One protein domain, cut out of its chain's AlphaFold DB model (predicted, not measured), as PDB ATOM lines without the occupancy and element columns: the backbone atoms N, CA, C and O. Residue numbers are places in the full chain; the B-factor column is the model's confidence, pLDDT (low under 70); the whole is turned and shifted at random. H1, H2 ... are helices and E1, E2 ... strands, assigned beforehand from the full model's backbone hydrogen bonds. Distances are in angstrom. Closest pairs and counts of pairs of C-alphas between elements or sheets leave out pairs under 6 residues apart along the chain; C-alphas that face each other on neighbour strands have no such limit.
ATOM      1  N   GLU A   8     118.321 120.948 108.389       45.00
ATOM      2  CA  GLU A   8     117.262 120.842 107.394       45.00
ATOM      3  C   GLU A   8     117.862 121.223 106.044       45.00
ATOM      4  O   GLU A   8     118.220 122.372 105.779       45.00
ATOM      5  N   TRP A   9     118.069 120.212 105.210       60.31
ATOM      6  CA  TRP A   9     118.599 120.391 103.870       60.31
ATOM      7  C   TRP A   9     117.537 121.087 103.022       60.31
ATOM      8  O   TRP A   9     116.425 120.582 102.890       60.31
ATOM      9  N   CYS A  10     117.892 122.255 102.479       42.19
ATOM     10  CA  CYS A  10     117.018 123.094 101.668       42.19
ATOM     11  C   CYS A  10     116.286 122.253 100.609       42.19
ATOM     12  O   CYS A  10     116.912 121.614  99.760       42.19
ATOM     13  N   ASP A  11     114.956 122.266 100.683       45.88
ATOM     14  CA  ASP A  11     114.000 121.446  99.929       45.88
ATOM     15  C   ASP A  11     113.894 121.839  98.439       45.88
ATOM     16  O   ASP A  11     112.861 121.656  97.790       45.88
ATOM     17  N   SER A  12     114.974 122.371  97.863       47.81
ATOM     18  CA  SER A  12     115.116 122.690  96.441       47.81
ATOM     19  C   SER A  12     115.246 121.398  95.634       47.81
ATOM     20  O   SER A  12     116.264 121.128  94.999       47.81
ATOM     21  N   LYS A  13     114.219 120.546  95.694       47.75
ATOM     22  CA  LYS A  13     114.100 119.332  94.896       47.75
ATOM     23  C   LYS A  13     114.183 119.758  93.427       47.75
ATOM     24  O   LYS A  13     113.253 120.420  92.957       47.75
ATOM     25  N   PRO A  14     115.223 119.383  92.655       47.78
ATOM     26  CA  PRO A  14     115.072 119.397  91.209       47.78
ATOM     27  C   PRO A  14     113.820 118.573  90.897       47.78
ATOM     28  O   PRO A  14     113.627 117.514  91.503       47.78
ATOM     29  N   SER A  15     112.950 119.099  90.027       47.12
ATOM     30  CA  SER A  15     111.621 118.544  89.749       47.12
ATOM     31  C   SER A  15     111.655 117.017  89.724       47.12
ATOM     32  O   SER A  15     112.508 116.441  89.043       47.12
ATOM     33  N   ALA A  16     110.714 116.366  90.411       49.62
ATOM     34  CA  ALA A  16     110.573 114.909  90.485       49.62
ATOM     35  C   ALA A  16     110.288 114.223  89.127       49.62
ATOM     36  O   ALA A  16     109.916 113.052  89.091       49.62
ATOM     37  N   ALA A  17     110.467 114.927  88.005       55.72
ATOM     38  CA  ALA A  17     110.515 114.341  86.684       55.72
ATOM     39  C   ALA A  17     111.629 113.285  86.657       55.72
ATOM     40  O   ALA A  17     112.825 113.583  86.740       55.72
ATOM     41  N   VAL A  18     111.205 112.025  86.588       61.41
ATOM     42  CA  VAL A  18     112.074 110.867  86.413       61.41
ATOM     43  C   VAL A  18     113.008 111.160  85.244       61.41
ATOM     44  O   VAL A  18     112.552 111.438  84.139       61.41
ATOM     45  N   ARG A  19     114.324 111.136  85.480       67.56
ATOM     46  CA  ARG A  19     115.296 111.338  84.402       67.56
ATOM     47  C   ARG A  19     115.162 110.173  83.419       67.56
ATOM     48  O   ARG A  19     115.590 109.059  83.717       67.56
ATOM     49  N   ILE A  20     114.538 110.437  82.274       77.50
ATOM     50  CA  ILE A  20     114.394 109.479  81.180       77.50
ATOM     51  C   ILE A  20     115.716 109.433  80.420       77.50
ATOM     52  O   ILE A  20     116.270 110.468  80.040       77.50
ATOM     53  N   ASN A  21     116.245 108.232  80.202       76.50
ATOM     54  CA  ASN A  21     117.418 108.064  79.360       76.50
ATOM     55  C   ASN A  21     117.043 108.402  77.907       76.50
ATOM     56  O   ASN A  21     116.185 107.748  77.318       76.50
ATOM     57  N   ARG A  22     117.706 109.407  77.322       81.12
ATOM     58  CA  ARG A  22     117.414 109.902  75.967       81.12
ATOM     59  C   ARG A  22     117.568 108.834  74.875       81.12
ATOM     60  O   ARG A  22     116.870 108.915  73.875       81.12
ATOM     61  N   ALA A  23     118.451 107.853  75.059       84.00
ATOM     62  CA  ALA A  23     118.688 106.794  74.079       84.00
ATOM     63  C   ALA A  23     117.647 105.667  74.150       84.00
ATOM     64  O   ALA A  23     117.308 105.085  73.127       84.00
ATOM     65  N   THR A  24     117.142 105.344  75.345       84.19
ATOM     66  CA  THR A  24     116.222 104.207  75.537       84.19
ATOM     67  C   THR A  24     114.771 104.619  75.764       84.19
ATOM     68  O   THR A  24     113.893 103.760  75.754       84.19
ATOM     69  N   GLY A  25     114.502 105.901  76.026       85.31
ATOM     70  CA  GLY A  25     113.172 106.410  76.370       85.31
ATOM     71  C   GLY A  25     112.624 105.877  77.698       85.31
ATOM     72  O   GLY A  25     111.476 106.148  78.038       85.31
ATOM     73  N   ARG A  26     113.421 105.119  78.465       81.88
ATOM     74  CA  ARG A  26     113.004 104.487  79.721       81.88
ATOM     75  C   ARG A  26     113.624 105.194  80.930       81.88
ATOM     76  O   ARG A  26     114.747 105.703  80.832       81.88
ATOM     77  N   PRO A  27     112.930 105.204  82.083       80.25
ATOM     78  CA  PRO A  27     113.555 105.498  83.364       80.25
ATOM     79  C   PRO A  27     114.787 104.622  83.586       80.25
ATOM     80  O   PRO A  27     114.800 103.451  83.198       80.25
ATOM     81  N   GLY A  28     115.800 105.164  84.260       73.75
ATOM     82  CA  GLY A  28     116.817 104.309  84.869       73.75
ATOM     83  C   GLY A  28     116.176 103.331  85.868       73.75
ATOM     84  O   GLY A  28     115.110 103.634  86.413       73.75
ATOM     85  N   PRO A  29     116.801 102.167  86.124       80.81
ATOM     86  CA  PRO A  29     116.312 101.247  87.142       80.81
ATOM     87  C   PRO A  29     116.255 101.936  88.508       80.81
ATOM     88  O   PRO A  29     117.052 102.834  88.803       80.81
ATOM     89  N   ALA A  30     115.319 101.497  89.351       78.44
ATOM     90  CA  ALA A  30     115.272 101.945  90.734       78.44
ATOM     91  C   ALA A  30     116.597 101.595  91.444       78.44
ATOM     92  O   ALA A  30     117.187 100.547  91.160       78.44
ATOM     93  N   PRO A  31     117.087 102.445  92.361       82.38
ATOM     94  CA  PRO A  31     118.261 102.118  93.158       82.38
ATOM     95  C   PRO A  31     118.039 100.823  93.943       82.38
ATOM     96  O   PRO A  31     116.963 100.610  94.502       82.38
ATOM     97  N   ALA A  32     119.071  99.985  94.028       89.50
ATOM     98  CA  ALA A  32     119.035  98.808  94.887       89.50
ATOM     99  C   ALA A  32     118.803  99.209  96.362       89.50
ATOM    100  O   ALA A  32     119.306 100.259  96.795       89.50
ATOM    101  N   PRO A  33     118.086  98.384  97.149       92.62
ATOM    102  CA  PRO A  33     117.887  98.636  98.573       92.62
ATOM    103  C   PRO A  33     119.226  98.681  99.324       92.62
ATOM    104  O   PRO A  33     120.232  98.129  98.868       92.62
ATOM    105  N   ALA A  34     119.243  99.375 100.467       94.94
ATOM    106  CA  ALA A  34     120.431  99.443 101.315       94.94
ATOM    107  C   ALA A  34     120.763  98.055 101.889       94.94
ATOM    108  O   ALA A  34     119.863  97.337 102.317       94.94
ATOM    109  N   ARG A  35     122.045  97.687 101.881       96.44
ATOM    110  CA  ARG A  35     122.569  96.440 102.446       96.44
ATOM    111  C   ARG A  35     123.341  96.738 103.720       96.44
ATOM    112  O   ARG A  35     124.192  97.620 103.711       96.44
ATOM    113  N   ASP A  36     123.064  95.972 104.767       96.62
ATOM    114  CA  ASP A  36     123.690  96.167 106.070       96.62
ATOM    115  C   ASP A  36     125.220  96.015 106.005       96.62
ATOM    116  O   ASP A  36     125.745  95.075 105.402       96.62
ATOM    117  N   GLY A  37     125.941  96.982 106.574       95.00
ATOM    118  CA  GLY A  37     127.403  97.024 106.616       95.00
ATOM    119  C   GLY A  37     128.100  97.407 105.302       95.00
ATOM    120  O   GLY A  37     129.335  97.465 105.263       95.00
ATOM    121  N   ASP A  38     127.367  97.685 104.217       96.69
ATOM    122  CA  ASP A  38     127.955  97.920 102.896       96.69
ATOM    123  C   ASP A  38     128.485  99.353 102.725       96.69
ATOM    124  O   ASP A  38     127.833 100.258 102.192       96.69
ATOM    125  N   LYS A  39     129.752  99.533 103.107       96.88
ATOM    126  CA  LYS A  39     130.463 100.818 103.009       96.88
ATOM    127  C   LYS A  39     130.538 101.378 101.591       96.88
ATOM    128  O   LYS A  39     130.584 102.596 101.418       96.88
ATOM    129  N   VAL A  40     130.623 100.517 100.576       97.25
ATOM    130  CA  VAL A  40     130.749 100.959  99.181       97.25
ATOM    131  C   VAL A  40     129.416 101.521  98.715       97.25
ATOM    132  O   VAL A  40     129.367 102.622  98.165       97.25
ATOM    133  N   GLN A  41     128.327 100.804  98.994       96.62
ATOM    134  CA  GLN A  41     126.989 101.262  98.650       96.62
ATOM    135  C   GLN A  41     126.614 102.539  99.409       96.62
ATOM    136  O   GLN A  41     126.072 103.453  98.787       96.62
ATOM    137  N   ALA A  42     126.931 102.639 100.703       96.81
ATOM    138  CA  ALA A  42     126.676 103.838 101.504       96.81
ATOM    139  C   ALA A  42     127.334 105.086 100.884       96.81
ATOM    140  O   ALA A  42     126.651 106.046 100.515       96.81
ATOM    141  N   ARG A  43     128.645 105.022 100.605       96.81
ATOM    142  CA  ARG A  43     129.383 106.116  99.943       96.81
ATOM    143  C   ARG A  43     128.827 106.444  98.563       96.81
ATOM    144  O   ARG A  43     128.674 107.616  98.227       96.81
ATOM    145  N   GLN A  44     128.499 105.429  97.763       96.38
ATOM    146  CA  GLN A  44     127.944 105.643  96.428       96.38
ATOM    147  C   GLN A  44     126.602 106.385  96.483       96.38
ATOM    148  O   GLN A  44     126.353 107.252  95.645       96.38
ATOM    149  N   ARG A  45     125.749 106.090  97.470       95.50
ATOM    150  CA  ARG A  45     124.463 106.779  97.660       95.50
ATOM    151  C   ARG A  45     124.663 108.252  98.012       95.50
ATOM    152  O   ARG A  45     124.076 109.101  97.346       95.50
ATOM    153  N   VAL A  46     125.556 108.559  98.954       96.38
ATOM    154  CA  VAL A  46     125.919 109.945  99.301       96.38
ATOM    155  C   VAL A  46     126.494 110.683  98.087       96.38
ATOM    156  O   VAL A  46     126.048 111.782  97.765       96.38
ATOM    157  N   ASN A  47     127.407 110.058  97.339       95.69
ATOM    158  CA  ASN A  47     127.988 110.642  96.125       95.69
ATOM    159  C   ASN A  47     126.932 110.948  95.055       95.69
ATOM    160  O   ASN A  47     127.038 111.948  94.344       95.69
ATOM    161  N   VAL A  48     125.906 110.100  94.922       92.25
ATOM    162  CA  VAL A  48     124.776 110.356  94.023       92.25
ATOM    163  C   VAL A  48     123.979 111.572  94.491       92.25
ATOM    164  O   VAL A  48     123.648 112.407  93.652       92.25
ATOM    165  N   GLU A  49     123.690 111.719  95.786       94.62
ATOM    166  CA  GLU A  49     122.988 112.903  96.304       94.62
ATOM    167  C   GLU A  49     123.777 114.189  96.061       94.62
ATOM    168  O   GLU A  49     123.206 115.146  95.540       94.62
ATOM    169  N   VAL A  50     125.086 114.176  96.335       94.38
ATOM    170  CA  VAL A  50     125.978 115.320  96.093       94.38
ATOM    171  C   VAL A  50     126.011 115.677  94.611       94.38
ATOM    172  O   VAL A  50     125.697 116.798  94.221       94.38
ATOM    173  N   ARG A  51     126.302 114.702  93.745       92.75
ATOM    174  CA  ARG A  51     126.384 114.916  92.292       92.75
ATOM    175  C   ARG A  51     125.054 115.353  91.673       92.75
ATOM    176  O   ARG A  51     125.051 116.005  90.634       92.75
ATOM    177  N   THR A  52     123.924 114.947  92.254       87.81
ATOM    178  CA  THR A  52     122.588 115.335  91.769       87.81
ATOM    179  C   THR A  52     122.051 116.610  92.416       87.81
ATOM    180  O   THR A  52     120.958 117.032  92.043       87.81
ATOM    181  N   GLY A  53     122.798 117.220  93.341       88.25
ATOM    182  CA  GLY A  53     122.418 118.448  94.039       88.25
ATOM    183  C   GLY A  53     121.363 118.264  95.134       88.25
ATOM    184  O   GLY A  53     120.889 119.251  95.677       88.25
ATOM    185  N   ARG A  54     120.987 117.022  95.481       89.50
ATOM    186  CA  ARG A  54     120.075 116.747  96.613       89.50
ATOM    187  C   ARG A  54     120.752 116.934  97.967       89.50
ATOM    188  O   ARG A  54     120.077 117.052  98.980       89.50
ATOM    189  N   ARG A  55     122.082 116.917  97.970       94.25
ATOM    190  CA  ARG A  55     122.933 117.189  99.120       94.25
ATOM    191  C   ARG A  55     124.010 118.175  98.670       94.25
ATOM    192  O   ARG A  55     124.549 117.992  97.578       94.25
ATOM    193  N   PRO A  56     124.342 119.206  99.455       96.25
ATOM    194  CA  PRO A  56     125.427 120.113  99.107       96.25
ATOM    195  C   PRO A  56     126.780 119.402  99.182       96.25
ATOM    196  O   PRO A  56     126.929 118.338  99.799       96.25
ATOM    197  N   HIS A  57     127.787 119.987  98.545       96.81
ATOM    198  CA  HIS A  57     129.142 119.473  98.637       96.81
ATOM    199  C   HIS A  57     129.660 119.661 100.080       96.81
ATOM    200  O   HIS A  57     129.359 120.678 100.702       96.81
ATOM    201  N   PRO A  58     130.433 118.721 100.662       97.31
ATOM    202  CA  PRO A  58     130.846 118.818 102.067       97.31
ATOM    203  C   PRO A  58     131.682 120.072 102.363       97.31
ATOM    204  O   PRO A  58     131.612 120.606 103.465       97.31
ATOM    205  N   ASN A  59     132.449 120.572 101.387       97.06
ATOM    206  CA  ASN A  59     133.191 121.832 101.536       97.06
ATOM    207  C   ASN A  59     132.284 123.060 101.702       97.06
ATOM    208  O   ASN A  59     132.737 124.049 102.263       97.06
ATOM    209  N   ASP A  60     131.020 122.996 101.281       96.75
ATOM    210  CA  ASP A  60     130.076 124.114 101.408       96.75
ATOM    211  C   ASP A  60     129.441 124.177 102.809       96.75
ATOM    212  O   ASP A  60     128.599 125.028 103.087       96.75
ATOM    213  N   LEU A  61     129.827 123.258 103.699       96.69
ATOM    214  CA  LEU A  61     129.297 123.127 105.048       96.69
ATOM    215  C   LEU A  61     130.399 123.331 106.089       96.69
ATOM    216  O   LEU A  61     131.544 122.936 105.855       96.69
ATOM    217  N   PRO A  62     130.072 123.893 107.266       97.88
ATOM    218  CA  PRO A  62     131.004 123.919 108.380       97.88
ATOM    219  C   PRO A  62     131.232 122.504 108.931       97.88
ATOM    220  O   PRO A  62     130.330 121.667 108.964       97.88
ATOM    221  N   CYS A  63     132.444 122.248 109.417       97.75
ATOM    222  CA  CYS A  63     132.788 121.005 110.097       97.75
ATOM    223  C   CYS A  63     131.939 120.825 111.366       97.75
ATOM    224  O   CYS A  63     132.042 121.634 112.288       97.75
ATOM    225  N   ALA A  64     131.199 119.719 111.461       97.31
ATOM    226  CA  ALA A  64     130.321 119.422 112.594       97.31
ATOM    227  C   ALA A  64     131.052 119.367 113.954       97.31
ATOM    228  O   ALA A  64     130.473 119.708 114.979       97.31
ATOM    229  N   ASP A  65     132.334 118.985 113.965       94.25
ATOM    230  CA  ASP A  65     133.100 118.797 115.207       94.25
ATOM    231  C   ASP A  65     133.808 120.056 115.718       94.25
ATOM    232  O   ASP A  65     134.067 120.180 116.912       94.25
ATOM    233  N   CYS A  66     134.219 120.956 114.821       95.12
ATOM    234  CA  CYS A  66     135.052 122.108 115.201       95.12
ATOM    235  C   CYS A  66     134.612 123.442 114.596       95.12
ATOM    236  O   CYS A  66     135.274 124.447 114.831       95.12
ATOM    237  N   GLY A  67     133.547 123.462 113.792       96.44
ATOM    238  CA  GLY A  67     133.031 124.671 113.148       96.44
ATOM    239  C   GLY A  67     133.911 125.238 112.031       96.44
ATOM    240  O   GLY A  67     133.609 126.304 111.514       96.44
ATOM    241  N   HIS A  68     134.996 124.555 111.651       96.88
ATOM    242  CA  HIS A  68     135.861 124.980 110.548       96.88
ATOM    243  C   HIS A  68     135.063 125.198 109.257       96.88
ATOM    244  O   HIS A  68     134.275 124.334 108.881       96.88
ATOM    245  N   ILE A  69     135.306 126.315 108.574       97.31
ATOM    246  CA  ILE A  69     134.719 126.647 107.273       97.31
ATOM    247  C   ILE A  69     135.818 126.503 106.225       97.31
ATOM    248  O   ILE A  69     136.934 126.974 106.427       97.31
ATOM    249  N   TYR A  70     135.515 125.818 105.127       97.31
ATOM    250  CA  TYR A  70     136.481 125.612 104.058       97.31
ATOM    251  C   TYR A  70     136.772 126.926 103.326       97.31
ATOM    252  O   TYR A  70     135.860 127.682 102.995       97.31
ATOM    253  N   ALA A  71     138.047 127.143 103.016       96.12
ATOM    254  CA  ALA A  71     138.515 128.154 102.082       96.12
ATOM    255  C   ALA A  71     139.544 127.526 101.130       96.12
ATOM    256  O   ALA A  71     140.138 126.485 101.418       96.12
ATOM    257  N   ILE A  72     139.762 128.148  99.974       95.62
ATOM    258  CA  ILE A  72     140.760 127.673  99.011       95.62
ATOM    259  C   ILE A  72     142.144 127.674  99.679       95.62
ATOM    260  O   ILE A  72     142.559 128.679 100.244       95.62
ATOM    261  N   GLY A  73     142.849 126.540  99.606       94.56
ATOM    262  CA  GLY A  73     144.151 126.338 100.257       94.56
ATOM    263  C   GLY A  73     144.080 125.772 101.681       94.56
ATOM    264  O   GLY A  73     145.100 125.327 102.199       94.56
ATOM    265  N   GLU A  74     142.893 125.711 102.286       94.62
ATOM    266  CA  GLU A  74     142.676 125.105 103.601       94.62
ATOM    267  C   GLU A  74     142.348 123.608 103.508       94.62
ATOM    268  O   GLU A  74     142.126 123.025 102.439       94.62
ATOM    269  N   ARG A  75     142.281 122.958 104.673       95.56
ATOM    270  CA  ARG A  75     141.818 121.568 104.782       95.56
ATOM    271  C   ARG A  75     140.383 121.415 104.259       95.56
ATOM    272  O   ARG A  75     139.478 122.152 104.644       95.56
ATOM    273  N   ARG A  76     140.170 120.398 103.424       97.56
ATOM    274  CA  ARG A  76     138.849 120.037 102.890       97.56
ATOM    275  C   ARG A  76     137.945 119.396 103.949       97.56
ATOM    276  O   ARG A  76     138.415 118.887 104.973       97.56
ATOM    277  N   HIS A  77     136.658 119.375 103.649       98.00
ATOM    278  CA  HIS A  77     135.630 118.618 104.340       98.00
ATOM    279  C   HIS A  77     135.289 117.333 103.575       98.00
ATOM    280  O   HIS A  77     135.315 117.282 102.346       98.00
ATOM    281  N   GLU A  78     134.955 116.290 104.323       97.56
ATOM    282  CA  GLU A  78     134.521 114.980 103.851       97.56
ATOM    283  C   GLU A  78     133.237 114.595 104.595       97.56
ATOM    284  O   GLU A  78     132.996 115.054 105.714       97.56
ATOM    285  N   TYR A  79     132.396 113.771 103.970       98.12
ATOM    286  CA  TYR A  79     131.233 113.201 104.645       98.12
ATOM    287  C   TYR A  79     131.635 111.955 105.438       98.12
ATOM    288  O   TYR A  79     132.077 110.965 104.854       98.12
ATOM    289  N   ASP A  80     131.421 111.999 106.750       97.44
ATOM    290  CA  ASP A  80     131.643 110.889 107.675       97.44
ATOM    291  C   ASP A  80     130.326 110.190 108.044       97.44
ATOM    292  O   ASP A  80     129.332 110.849 108.363       97.44
ATOM    293  N   HIS A  81     130.325 108.854 108.033       96.69
ATOM    294  CA  HIS A  81     129.171 108.023 108.404       96.69
ATOM    295  C   HIS A  81     129.159 107.799 109.918       96.69
ATOM    296  O   HIS A  81     129.468 106.718 110.418       96.69
ATOM    297  N   HIS A  82     128.822 108.856 110.653       94.75
ATOM    298  CA  HIS A  82     128.968 108.916 112.108       94.75
ATOM    299  C   HIS A  82     128.125 107.894 112.897       94.75
ATOM    300  O   HIS A  82     128.481 107.563 114.025       94.75
ATOM    301  N   LEU A  83     127.035 107.379 112.313       94.44
ATOM    302  CA  LEU A  83     126.200 106.310 112.888       94.44
ATOM    303  C   LEU A  83     126.581 104.909 112.372       94.44
ATOM    304  O   LEU A  83     125.883 103.929 112.624       94.44
ATOM    305  N   GLY A  84     127.698 104.797 111.653       94.25
ATOM    306  CA  GLY A  84     128.151 103.556 111.044       94.25
ATOM    307  C   GLY A  84     127.492 103.273 109.696       94.25
ATOM    308  O   GLY A  84     127.067 104.173 108.978       94.25
ATOM    309  N   TYR A  85     127.473 101.995 109.325       96.50
ATOM    310  CA  TYR A  85     127.092 101.535 107.986       96.50
ATOM    311  C   TYR A  85     125.884 100.597 108.017       96.50
ATOM    312  O   TYR A  85     125.755  99.744 107.144       96.50
ATOM    313  N   ALA A  86     125.023 100.722 109.030       96.88
ATOM    314  CA  ALA A  86     123.748 100.016 109.020       96.88
ATOM    315  C   ALA A  86     122.912 100.467 107.814       96.88
ATOM    316  O   ALA A  86     123.023 101.622 107.385       96.88
ATOM    317  N   ALA A  87     122.083  99.581 107.265       95.62
ATOM    318  CA  ALA A  87     121.322  99.852 106.042       95.62
ATOM    319  C   ALA A  87     120.473 101.142 106.139       95.62
ATOM    320  O   ALA A  87     120.415 101.930 105.189       95.62
ATOM    321  N   GLU A  88     119.862 101.387 107.298       96.25
ATOM    322  CA  GLU A  88     119.088 102.588 107.620       96.25
ATOM    323  C   GLU A  88     119.934 103.871 107.696       96.25
ATOM    324  O   GLU A  88     119.424 104.948 107.397       96.25
ATOM    325  N   HIS A  89     121.229 103.756 108.002       96.94
ATOM    326  CA  HIS A  89     122.136 104.882 108.251       96.94
ATOM    327  C   HIS A  89     123.035 105.244 107.061       96.94
ATOM    328  O   HIS A  89     123.878 106.135 107.158       96.94
ATOM    329  N   HIS A  90     122.841 104.623 105.892       96.38
ATOM    330  CA  HIS A  90     123.641 104.894 104.685       96.38
ATOM    331  C   HIS A  90     123.632 106.361 104.214       96.38
ATOM    332  O   HIS A  90     124.486 106.742 103.418       96.38
ATOM    333  N   LEU A  91     122.657 107.169 104.640       95.88
ATOM    334  CA  LEU A  91     122.547 108.593 104.296       95.88
ATOM    335  C   LEU A  91     122.782 109.527 105.498       95.88
ATOM    336  O   LEU A  91     122.806 110.751 105.321       95.88
ATOM    337  N   ASP A  92     122.995 108.969 106.693       96.56
ATOM    338  CA  ASP A  92     123.218 109.711 107.936       96.56
ATOM    339  C   ASP A  92     124.692 110.119 108.061       96.56
ATOM    340  O   ASP A  92     125.480 109.574 108.841       96.56
ATOM    341  N   VAL A  93     125.072 111.113 107.256       97.56
ATOM    342  CA  VAL A  93     126.438 111.646 107.207       97.56
ATOM    343  C   VAL A  93     126.556 113.051 107.786       97.56
ATOM    344  O   VAL A  93     125.648 113.873 107.667       97.56
ATOM    345  N   GLN A  94     127.721 113.345 108.358       97.94
ATOM    346  CA  GLN A  94     128.108 114.681 108.812       97.94
ATOM    347  C   GLN A  94     129.294 115.193 107.998       97.94
ATOM    348  O   GLN A  94     130.226 114.441 107.718       97.94
ATOM    349  N   ALA A  95     129.278 116.475 107.633       98.12
ATOM    350  CA  ALA A  95     130.440 117.113 107.025       98.12
ATOM    351  C   ALA A  95     131.487 117.404 108.106       98.12
ATOM    352  O   ALA A  95     131.220 118.107 109.082       98.12
ATOM    353  N   VAL A  96     132.692 116.863 107.941       98.06
ATOM    354  CA  VAL A  96     133.811 117.053 108.868       98.06
ATOM    355  C   VAL A  96     135.094 117.337 108.110       98.06
ATOM    356  O   VAL A  96     135.332 116.820 107.028       98.06
ATOM    357  N   CYS A  97     135.966 118.163 108.677       98.06
ATOM    358  CA  CYS A  97     137.283 118.409 108.084       98.06
ATOM    359  C   CYS A  97     138.166 117.169 108.159       98.06
ATOM    360  O   CYS A  97     138.017 116.362 109.077       98.06
ATOM    361  N   THR A  98     139.147 117.069 107.264       97.19
ATOM    362  CA  THR A  98     140.082 115.930 107.218       97.19
ATOM    363  C   THR A  98     140.769 115.648 108.557       97.19
ATOM    364  O   THR A  98     141.001 114.490 108.887       97.19
ATOM    365  N   LEU A  99     141.042 116.675 109.371       95.88
ATOM    366  CA  LEU A  99     141.618 116.494 110.711       95.88
ATOM    367  C   LEU A  99     140.639 115.848 111.702       95.88
ATOM    368  O   LEU A  99     141.030 114.972 112.473       95.88
ATOM    369  N   CYS A 100     139.370 116.265 111.695       95.44
ATOM    370  CA  CYS A 100     138.350 115.669 112.560       95.44
ATOM    371  C   CYS A 100     137.961 114.274 112.068       95.44
ATOM    372  O   CYS A 100     137.836 113.368 112.886       95.44
ATOM    373  N   HIS A 101     137.881 114.072 110.751       95.25
ATOM    374  CA  HIS A 101     137.657 112.759 110.151       95.25
ATOM    375  C   HIS A 101     138.751 111.765 110.568       95.25
ATOM    376  O   HIS A 101     138.459 110.733 111.166       95.25
ATOM    377  N   ALA A 102     140.030 112.139 110.425       94.00
ATOM    378  CA  ALA A 102     141.149 111.313 110.881       94.00
ATOM    379  C   ALA A 102     141.122 111.037 112.399       94.00
ATOM    380  O   ALA A 102     141.554 109.976 112.854       94.00
ATOM    381  N   LYS A 103     140.610 111.978 113.206       91.94
ATOM    382  CA  LYS A 103     140.434 111.780 114.651       91.94
ATOM    383  C   LYS A 103     139.361 110.728 114.947       91.94
ATOM    384  O   LYS A 103     139.621 109.862 115.788       91.94
ATOM    385  N   ARG A 104     138.208 110.788 114.266       91.69
ATOM    386  CA  ARG A 104     137.119 109.797 114.367       91.69
ATOM    387  C   ARG A 104     137.604 108.400 113.972       91.69
ATOM    388  O   ARG A 104     137.414 107.461 114.735       91.69
ATOM    389  N   ASP A 105     138.351 108.300 112.875       90.94
ATOM    390  CA  ASP A 105     138.863 107.028 112.342       90.94
ATOM    391  C   ASP A 105     140.081 106.463 113.085       90.94
ATOM    392  O   ASP A 105     140.523 105.336 112.831       90.94
ATOM    393  N   SER A 106     140.654 107.219 114.022       91.38
ATOM    394  CA  SER A 106     141.858 106.785 114.720       91.38
ATOM    395  C   SER A 106     141.627 105.482 115.499       91.38
ATOM    396  O   SER A 106     140.632 105.307 116.205       91.38
ATOM    397  N   ALA A 107     142.616 104.582 115.484       88.81
ATOM    398  CA  ALA A 107     142.564 103.342 116.266       88.81
ATOM    399  C   ALA A 107     142.307 103.595 117.766       88.81
ATOM    400  O   ALA A 107     141.739 102.759 118.460       88.81
ATOM    401  N   ARG A 108     142.704 104.768 118.279       88.69
ATOM    402  CA  ARG A 108     142.443 105.193 119.661       88.69
ATOM    403  C   ARG A 108     140.991 105.601 119.902       88.69
ATOM    404  O   ARG A 108     140.496 105.365 121.003       88.69
ATOM    405  N   ALA A 109     140.309 106.192 118.924       87.62
ATOM    406  CA  ALA A 109     138.880 106.485 119.013       87.62
ATOM    407  C   ALA A 109     138.043 105.197 118.974       87.62
ATOM    408  O   ALA A 109     137.137 105.044 119.786       87.62
ATOM    409  N   ASN A 110     138.446 104.223 118.155       89.12
ATOM    410  CA  ASN A 110     137.744 102.941 118.001       89.12
ATOM    411  C   ASN A 110     138.026 101.916 119.117       89.12
ATOM    412  O   ASN A 110     137.429 100.844 119.150       89.12
ATOM    413  N   GLN A 111     138.934 102.212 120.054       93.19
ATOM    414  CA  GLN A 111     139.211 101.322 121.185       93.19
ATOM    415  C   GLN A 111     137.989 101.186 122.101       93.19
ATOM    416  O   GLN A 111     137.510 102.180 122.654       93.19
TER     417      GLN A 111
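AT A GLANCE: This is residues 8 to 111 of the 167 residues of an uncharacterized protein of Burkholderia sp. AU6039 (UniProt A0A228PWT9). With little regular structure, this is a loop-rich, elongated model in which a small hairpin of two strands, E1 and E2, lies between H1 and the shorter H2, while residues 19 to 33 swing out beyond H1. The printed part has 104 residues, 28 of them in named elements, ordered H1, E1, E2, H2; the class is mixed and the sheet antiparallel. It is loose, with a radius of gyration of the C-alphas of 16.2 A and spans of 51 by 33 by 24 A.

HOW THE PARTS SIT: After unnamed residues 8 to 38 comes H1, residues 39 to 51. E1, residues 77 to 80, forms an antiparallel hairpin with E2, residues 94 to 97; N 78 and O 96 are 2.8 A apart, within hydrogen-bond range. H2, residues 98 to 104, follows E2 by a tight link. The closest C-alphas of E1 and H2, His 77 and Thr 98, are 5.9 A apart. H1 is apart from E2 and H2. In H1 and H2 every O i to N i+4 pair is within hydrogen-bond range.

IN THESE COORDINATES: H1 runs 18.2 A from C-alpha 39 at (130.463, 100.818, 103.009). E1 spans 9.3 A; E2 and H2 each span 9.9 A. H2 ends at C-alpha 104, (137.119, 109.797, 114.367).

THE WHOLE: The C-alphas farthest apart, Gly 25 and Arg 108, are 52.3 A apart. The printed part has no cut. The links H1 to E1 and E1 to E2 are long. Residues 106 to 111 stand free. Residues 8 to 19 have pLDDT under 70.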